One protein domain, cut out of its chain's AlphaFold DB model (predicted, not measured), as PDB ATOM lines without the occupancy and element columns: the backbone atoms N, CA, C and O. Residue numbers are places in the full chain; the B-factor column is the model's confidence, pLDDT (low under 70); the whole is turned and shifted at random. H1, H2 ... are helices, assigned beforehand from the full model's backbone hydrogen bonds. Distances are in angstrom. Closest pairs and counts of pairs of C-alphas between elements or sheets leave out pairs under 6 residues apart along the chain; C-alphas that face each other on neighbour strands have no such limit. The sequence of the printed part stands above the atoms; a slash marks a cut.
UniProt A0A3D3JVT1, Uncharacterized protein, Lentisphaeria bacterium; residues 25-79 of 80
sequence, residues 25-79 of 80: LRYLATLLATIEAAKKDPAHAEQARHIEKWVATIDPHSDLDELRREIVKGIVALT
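Overview. This is residues 25 to 79 of the 80 residues of an uncharacterized protein of Lentisphaeria bacterium (UniProt A0A3D3JVT1). Three helices make a small up-and-down bundle, each running against the one before it. H1 and H3 lie side by side and run the same way, while H2 folds back over one end of this pair, making a triangle with them in cross-section. The link from H2 to H3 reaches the other end of the bundle, where residues 60 to 66 stick out. The printed part has 55 residues with three named helices, H1, H2 and H3 in chain order, and no named strand; its class is all helix. It is compact, with a radius of gyration of the C-alphas of 10.8 A, yet elongated, spanning 34 by 18 by 14 A.

Along the chain. Find C-alpha 25 at (154.815, 101.111, 61.280); from there H1, residues 25 to 38, runs 19.7 A. Next look at C-alpha 45 at (131.775, 104.622, 59.745), where H2, residues 45 to 55, begins its 15.3 A. H3, residues 64 to 79, runs 22.6 A and ends at C-alpha 79 at (137.141, 94.459, 62.874).

Arrangement. H1 touches H2 with residues 32 to 38 alone; the closest C-alphas, of Ile 35 and Ala 48, are 5.1 A apart. This helical hairpin has a shallow tilt of 26 degrees, opposite ways. H1 and H3 touch, closest at the C-alphas of Leu 31 and Ile 75, 5.3 A apart, with a shallow tilt of 26 degrees, the same way. H2 and H3, also a helical hairpin, only just touch, with 3 pairs of C-alphas within 8 A; H3 uses residues 74 to 78 alone. Their closest C-alphas, of Ile 51 and Gly 74, are 6.7 A apart, and the shallow tilt is 12 degrees, opposite ways. In H1, H2 and H3 every O i to N i+4 pair is within hydrogen-bond range.

Size, cuts and confidence. Look at Pro 42 and His 61 for the two C-alphas farthest apart, 34.2 A. The printed part has no cut, and both links are short. The mean pLDDT of the printed part is 95.1, and no printed residue is under 70.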
ATOM      1  N   LEU A  25     155.297 100.649  62.586       91.50
ATOM      2  CA  LEU A  25     154.815 101.111  61.280       91.50
ATOM      3  C   LEU A  25     153.882 100.096  60.611       91.50
ATOM      4  O   LEU A  25     152.901 100.489  59.974       91.50
ATOM      5  N   ARG A  26     154.146  98.794  60.766       94.06
ATOM      6  CA  ARG A  26     153.275  97.734  60.239       94.06
ATOM      7  C   ARG A  26     151.907  97.745  60.923       94.06
ATOM      8  O   ARG A  26     150.888  97.598  60.241       94.06
ATOM      9  N   TYR A  27     151.859  97.945  62.239       94.31
ATOM     10  CA  TYR A  27     150.592  98.092  62.964       94.31
ATOM     11  C   TYR A  27     149.841  99.359  62.548       94.31
ATOM     12  O   TYR A  27     148.652  99.278  62.236       94.31
ATOM     13  N   LEU A  28     150.523 100.504  62.448       96.00
ATOM     14  CA  LEU A  28     149.899 101.752  62.002       96.00
ATOM     15  C   LEU A  28     149.334 101.635  60.577       96.00
ATOM     16  O   LEU A  28     148.195 102.027  60.330       96.00
ATOM     17  N   ALA A  29     150.086 101.037  59.651       97.12
ATOM     18  CA  ALA A  29     149.619 100.787  58.288       97.12
ATOM     19  C   ALA A  29     148.369  99.890  58.263       97.12
ATOM     20  O   ALA A  29     147.432 100.146  57.504       97.12
ATOM     21  N   THR A  30     148.329  98.873  59.130       97.69
ATOM     22  CA  THR A  30     147.160  97.995  59.284       97.69
ATOM     23  C   THR A  30     145.944  98.781  59.780       97.69
ATOM     24  O   THR A  30     144.857  98.639  59.221       97.69
ATOM     25  N   LEU A  31     146.119  99.649  60.781       97.94
ATOM     26  CA  LEU A  31     145.046 100.501  61.295       97.94
ATOM     27  C   LEU A  31     144.493 101.439  60.216       97.94
ATOM     28  O   LEU A  31     143.281 101.497  60.031       97.94
ATOM     29  N   LEU A  32     145.363 102.120  59.469       98.19
ATOM     30  CA  LEU A  32     144.957 103.026  58.390       98.19
ATOM     31  C   LEU A  32     144.131 102.306  57.313       98.19
ATOM     32  O   LEU A  32     143.067 102.781  56.924       98.19
ATOM     33  N   ALA A  33     144.570 101.123  56.876       97.94
ATOM     34  CA  ALA A  33     143.809 100.315  55.923       97.94
ATOM     35  C   ALA A  33     142.449  99.864  56.491       97.94
ATOM     36  O   ALA A  33     141.443  99.861  55.779       97.94
ATOM     37  N   THR A  34     142.412  99.518  57.780       97.75
ATOM     38  CA  THR A  34     141.187  99.096  58.476       97.75
ATOM     39  C   THR A  34     140.184 100.245  58.583       97.75
ATOM     40  O   THR A  34     139.005 100.046  58.312       97.75
ATOM     41  N   ILE A  35     140.643 101.465  58.888       98.12
ATOM     42  CA  ILE A  35     139.816 102.683  58.903       98.12
ATOM     43  C   ILE A  35     139.149 102.904  57.541       98.12
ATOM     44  O   ILE A  35     137.937 103.113  57.473       98.12
ATOM     45  N   GLU A  36     139.911 102.821  56.448       97.75
ATOM     46  CA  GLU A  36     139.375 103.018  55.095       97.75
ATOM     47  C   GLU A  36     138.341 101.957  54.698       97.75
ATOM     48  O   GLU A  36     137.380 102.252  53.979       97.75
ATOM     49  N   ALA A  37     138.506 100.722  55.173       96.44
ATOM     50  CA  ALA A  37     137.503  99.678  55.002       96.44
ATOM     51  C   ALA A  37     136.247  99.964  55.845       96.44
ATOM     52  O   ALA A  37     135.139  99.967  55.308       96.44
ATOM     53  N   ALA A  38     136.419 100.279  57.130       96.44
ATOM     54  CA  ALA A  38     135.336 100.502  58.084       96.44
ATOM     55  C   ALA A  38     134.482 101.739  57.761       96.44
ATOM     56  O   ALA A  38     133.280 101.741  58.004       96.44
ATOM     57  N   LYS A  39     135.048 102.771  57.124       96.44
ATOM     58  CA  LYS A  39     134.284 103.931  56.622       96.44
ATOM     59  C   LYS A  39     133.192 103.562  55.612       96.44
ATOM     60  O   LYS A  39     132.255 104.341  55.439       96.44
ATOM     61  N   LYS A  40     133.322 102.423  54.923       95.06
ATOM     62  CA  LYS A  40     132.350 101.942  53.926       95.06
ATOM     63  C   LYS A  40     131.175 101.200  54.563       95.06
ATOM     64  O   LYS A  40     130.148 101.045  53.907       95.06
ATOM     65  N   ASP A  41     131.322 100.760  55.809       93.50
ATOM     66  CA  ASP A  41     130.272 100.115  56.586       93.50
ATOM     67  C   ASP A  41     129.551 101.161  57.459       93.50
ATOM     68  O   ASP A  41     130.172 101.741  58.352       93.50
ATOM     69  N   PRO A  42     128.245 101.420  57.248       92.94
ATOM     70  CA  PRO A  42     127.488 102.365  58.064       92.94
ATOM     71  C   PRO A  42     127.556 102.094  59.573       92.94
ATOM     72  O   PRO A  42     127.479 103.053  60.341       92.94
ATOM     73  N   ALA A  43     127.713 100.832  59.995       92.94
ATOM     74  CA  ALA A  43     127.806 100.464  61.408       92.94
ATOM     75  C   ALA A  43     129.097 100.982  62.065       92.94
ATOM     76  O   ALA A  43     129.071 101.407  63.217       92.94
ATOM     77  N   HIS A  44     130.198 101.022  61.310       94.00
ATOM     78  CA  HIS A  44     131.526 101.387  61.812       94.00
ATOM     79  C   HIS A  44     132.015 102.761  61.333       94.00
ATOM     80  O   HIS A  44     133.032 103.264  61.810       94.00
ATOM     81  N   ALA A  45     131.298 103.416  60.415       95.25
ATOM     82  CA  ALA A  45     131.775 104.622  59.745       95.25
ATOM     83  C   ALA A  45     132.019 105.821  60.678       95.25
ATOM     84  O   ALA A  45     132.911 106.628  60.420       95.25
ATOM     85  N   GLU A  46     131.217 105.985  61.734       96.62
ATOM     86  CA  GLU A  46     131.413 107.066  62.711       96.62
ATOM     87  C   GLU A  46     132.656 106.813  63.564       96.62
ATOM     88  O   GLU A  46     133.553 107.660  63.604       96.62
ATOM     89  N   GLN A  47     132.768 105.603  64.103       96.75
ATOM     90  CA  GLN A  47     133.906 105.173  64.898       96.75
ATOM     91  C   GLN A  47     135.216 105.219  64.097       96.75
ATOM     92  O   GLN A  47     136.231 105.703  64.598       96.75
ATOM     93  N   ALA A  48     135.194 104.819  62.822       97.25
ATOM     94  CA  ALA A  48     136.346 104.914  61.928       97.25
ATOM     95  C   ALA A  48     136.822 106.367  61.749       97.25
ATOM     96  O   ALA A  48     138.023 106.630  61.793       97.25
ATOM     97  N   ARG A  49     135.898 107.333  61.617       97.31
ATOM     98  CA  ARG A  49     136.237 108.768  61.559       97.31
ATOM     99  C   ARG A  49     136.783 109.295  62.884       97.31
ATOM    100  O   ARG A  49     137.623 110.192  62.875       97.31
ATOM    101  N   HIS A  50     136.296 108.790  64.015       97.38
ATOM    102  CA  HIS A  50     136.824 109.166  65.325       97.38
ATOM    103  C   HIS A  50     138.275 108.695  65.488       97.38
ATOM    104  O   HIS A  50     139.149 109.493  65.825       97.38
ATOM    105  N   ILE A  51     138.541 107.429  65.163       97.31
ATOM    106  CA  ILE A  51     139.881 106.842  65.249       97.31
ATOM    107  C   ILE A  51     140.837 107.520  64.259       97.31
ATOM    108  O   ILE A  51     141.962 107.839  64.628       97.31
ATOM    109  N   GLU A  52     140.397 107.830  63.038       97.69
ATOM    110  CA  GLU A  52     141.203 108.588  62.070       97.69
ATOM    111  C   GLU A  52     141.656 109.951  62.613       97.69
ATOM    112  O   GLU A  52     142.813 110.338  62.451       97.69
ATOM    113  N   LYS A  53     140.762 110.676  63.299       97.75
ATOM    114  CA  LYS A  53     141.117 111.952  63.933       97.75
ATOM    115  C   LYS A  53     142.148 111.768  65.040       97.75
ATOM    116  O   LYS A  53     143.043 112.596  65.153       97.75
ATOM    117  N   TRP A  54     142.036 110.701  65.829       97.12
ATOM    118  CA  TRP A  54     143.039 110.371  66.838       97.12
ATOM    119  C   TRP A  54     144.399 110.046  66.203       97.12
ATOM    120  O   TRP A  54     145.414 110.563  66.668       97.12
ATOM    121  N   VAL A  55     144.439 109.295  65.095       96.56
ATOM    122  CA  VAL A  55     145.695 109.001  64.375       96.56
ATOM    123  C   VAL A  55     146.427 110.288  63.971       96.56
ATOM    124  O   VAL A  55     147.647 110.367  64.095       96.56
ATOM    125  N   ALA A  56     145.697 111.331  63.564       95.94
ATOM    126  CA  ALA A  56     146.276 112.634  63.225       95.94
ATOM    127  C   ALA A  56     146.878 113.401  64.425       95.94
ATOM    128  O   ALA A  56     147.526 114.427  64.226       95.94
ATOM    129  N   THR A  57     146.663 112.926  65.655       96.06
ATOM    130  CA  THR A  57     147.171 113.530  66.901       96.06
ATOM    131  C   THR A  57     148.332 112.756  67.526       96.06
ATOM    132  O   THR A  57     148.809 113.148  68.588       96.06
ATOM    133  N   ILE A  58     148.789 111.670  66.891       94.50
ATOM    134  CA  ILE A  58     149.878 110.837  67.410       94.50
ATOM    135  C   ILE A  58     151.161 111.662  67.550       94.50
ATOM    136  O   ILE A  58     151.653 112.243  66.580       94.50
ATOM    137  N   ASP A  59     151.730 111.642  68.755       92.06
ATOM    138  CA  ASP A  59     153.081 112.118  69.030       92.06
ATOM    139  C   ASP A  59     154.055 110.923  69.024       92.06
ATOM    140  O   ASP A  59     153.994 110.083  69.929       92.06
ATOM    141  N   PRO A  60     154.967 110.814  68.040       84.88
ATOM    142  CA  PRO A  60     155.932 109.717  67.964       84.88
ATOM    143  C   PRO A  60     157.020 109.778  69.050       84.88
ATOM    144  O   PRO A  60     157.835 108.863  69.137       84.88
ATOM    145  N   HIS A  61     157.065 110.840  69.860       88.19
ATOM    146  CA  HIS A  61     157.963 110.957  71.012       88.19
ATOM    147  C   HIS A  61     157.323 110.507  72.335       88.19
ATOM    148  O   HIS A  61     157.987 110.541  73.373       88.19
ATOM    149  N   SER A  62     156.054 110.094  72.303       90.50
ATOM    150  CA  SER A  62     155.345 109.531  73.455       90.50
ATOM    151  C   SER A  62     155.774 108.085  73.762       90.50
ATOM    152  O   SER A  62     156.663 107.528  73.115       90.50
ATOM    153  N   ASP A  63     155.164 107.475  74.781       92.50
ATOM    154  CA  ASP A  63     155.382 106.067  75.119       92.50
ATOM    155  C   ASP A  63     154.921 105.163  73.958       92.50
ATOM    156  O   ASP A  63     153.728 105.046  73.663       92.50
ATOM    157  N   LEU A  64     155.884 104.528  73.283       89.69
ATOM    158  CA  LEU A  64     155.624 103.697  72.104       89.69
ATOM    159  C   LEU A  64     154.859 102.411  72.441       89.69
ATOM    160  O   LEU A  64     154.080 101.932  71.614       89.69
ATOM    161  N   ASP A  65     155.008 101.874  73.654       90.81
ATOM    162  CA  ASP A  65     154.246 100.704  74.089       90.81
ATOM    163  C   ASP A  65     152.771 101.063  74.294       90.81
ATOM    164  O   ASP A  65     151.877 100.279  73.955       90.81
ATOM    165  N   GLU A  66     152.495 102.243  74.854       93.69
ATOM    166  CA  GLU A  66     151.140 102.773  74.977       93.69
ATOM    167  C   GLU A  66     150.535 103.086  73.612       93.69
ATOM    168  O   GLU A  66     149.431 102.623  73.315       93.69
ATOM    169  N   LEU A  67     151.291 103.758  72.742       93.94
ATOM    170  CA  LEU A  67     150.872 104.038  71.376       93.94
ATOM    171  C   LEU A  67     150.507 102.750  70.627       93.94
ATOM    172  O   LEU A  67     149.435 102.662  70.023       93.94
ATOM    173  N   ARG A  68     151.346 101.710  70.719       95.00
ATOM    174  CA  ARG A  68     151.085 100.398  70.111       95.00
ATOM    175  C   ARG A  68     149.798  99.769  70.640       95.00
ATOM    176  O   ARG A  68     149.026  99.213  69.856       95.00
ATOM    177  N   ARG A  69     149.530  99.863  71.949       95.69
ATOM    178  CA  ARG A  69     148.278  99.361  72.545       95.69
ATOM    179  C   ARG A  69     147.057 100.079  71.981       95.69
ATOM    180  O   ARG A  69     146.087  99.405  71.637       95.69
ATOM    181  N   GLU A  70     147.100 101.402  71.848       96.69
ATOM    182  CA  GLU A  70     145.987 102.171  71.278       96.69
ATOM    183  C   GLU A  70     145.773 101.863  69.789       96.69
ATOM    184  O   GLU A  70     144.633 101.667  69.363       96.69
ATOM    185  N   ILE A  71     146.851 101.683  69.013       97.00
ATOM    186  CA  ILE A  71     146.758 101.242  67.611       97.00
ATOM    187  C   ILE A  71     146.048  99.884  67.517       97.00
ATOM    188  O   ILE A  71     145.110  99.722  66.733       97.00
ATOM    189  N   VAL A  72     146.458  98.906  68.333       96.81
ATOM    190  CA  VAL A  72     145.850  97.565  68.343       96.81
ATOM    191  C   VAL A  72     144.385  97.619  68.773       96.81
ATOM    192  O   VAL A  72     143.549  96.977  68.137       96.81
ATOM    193  N   LYS A  73     144.044  98.410  69.799       97.00
ATOM    194  CA  LYS A  73     142.646  98.624  70.204       97.00
ATOM    195  C   LYS A  73     141.811  99.171  69.048       97.00
ATOM    196  O   LYS A  73     140.723  98.655  68.810       97.00
ATOM    197  N   GLY A  74     142.328 100.150  68.304       96.44
ATOM    198  CA  GLY A  74     141.658 100.706  67.127       96.44
ATOM    199  C   GLY A  74     141.396  99.662  66.038       96.44
ATOM    200  O   GLY A  74     140.294  99.609  65.500       96.44
ATOM    201  N   ILE A  75     142.372  98.790  65.755       97.06
ATOM    202  CA  ILE A  75     142.211  97.693  64.783       97.06
ATOM    203  C   ILE A  75     141.106  96.739  65.242       97.06
ATOM    204  O   ILE A  75     140.191  96.436  64.479       97.06
ATOM    205  N   VAL A  76     141.173  96.280  66.493       96.94
ATOM    206  CA  VAL A  76     140.200  95.327  67.045       96.94
ATOM    207  C   VAL A  76     138.795  95.925  67.044       96.94
ATOM    208  O   VAL A  76     137.848  95.263  66.642       96.94
ATOM    209  N   ALA A  77     138.657  97.194  67.423       94.69
ATOM    210  CA  ALA A  77     137.364  97.856  67.523       94.69
ATOM    211  C   ALA A  77     136.681  98.117  66.164       94.69
ATOM    212  O   ALA A  77     135.487  98.385  66.147       94.69
ATOM    213  N   LEU A  78     137.422  98.060  65.051       93.50
ATOM    214  CA  LEU A  78     136.899  98.227  63.687       93.50
ATOM    215  C   LEU A  78     136.762  96.909  62.912       93.50
ATOM    216  O   LEU A  78     136.341  96.922  61.756       93.50
ATOM    217  N   THR A  79     137.178  95.790  63.506       89.00
ATOM    218  CA  THR A  79     137.141  94.459  62.874       89.00
ATOM    219  C   THR A  79     136.170  93.491  63.544       89.00
ATOM    220  O   THR A  79     135.967  92.400  63.007       89.00
TER     221      THR A  79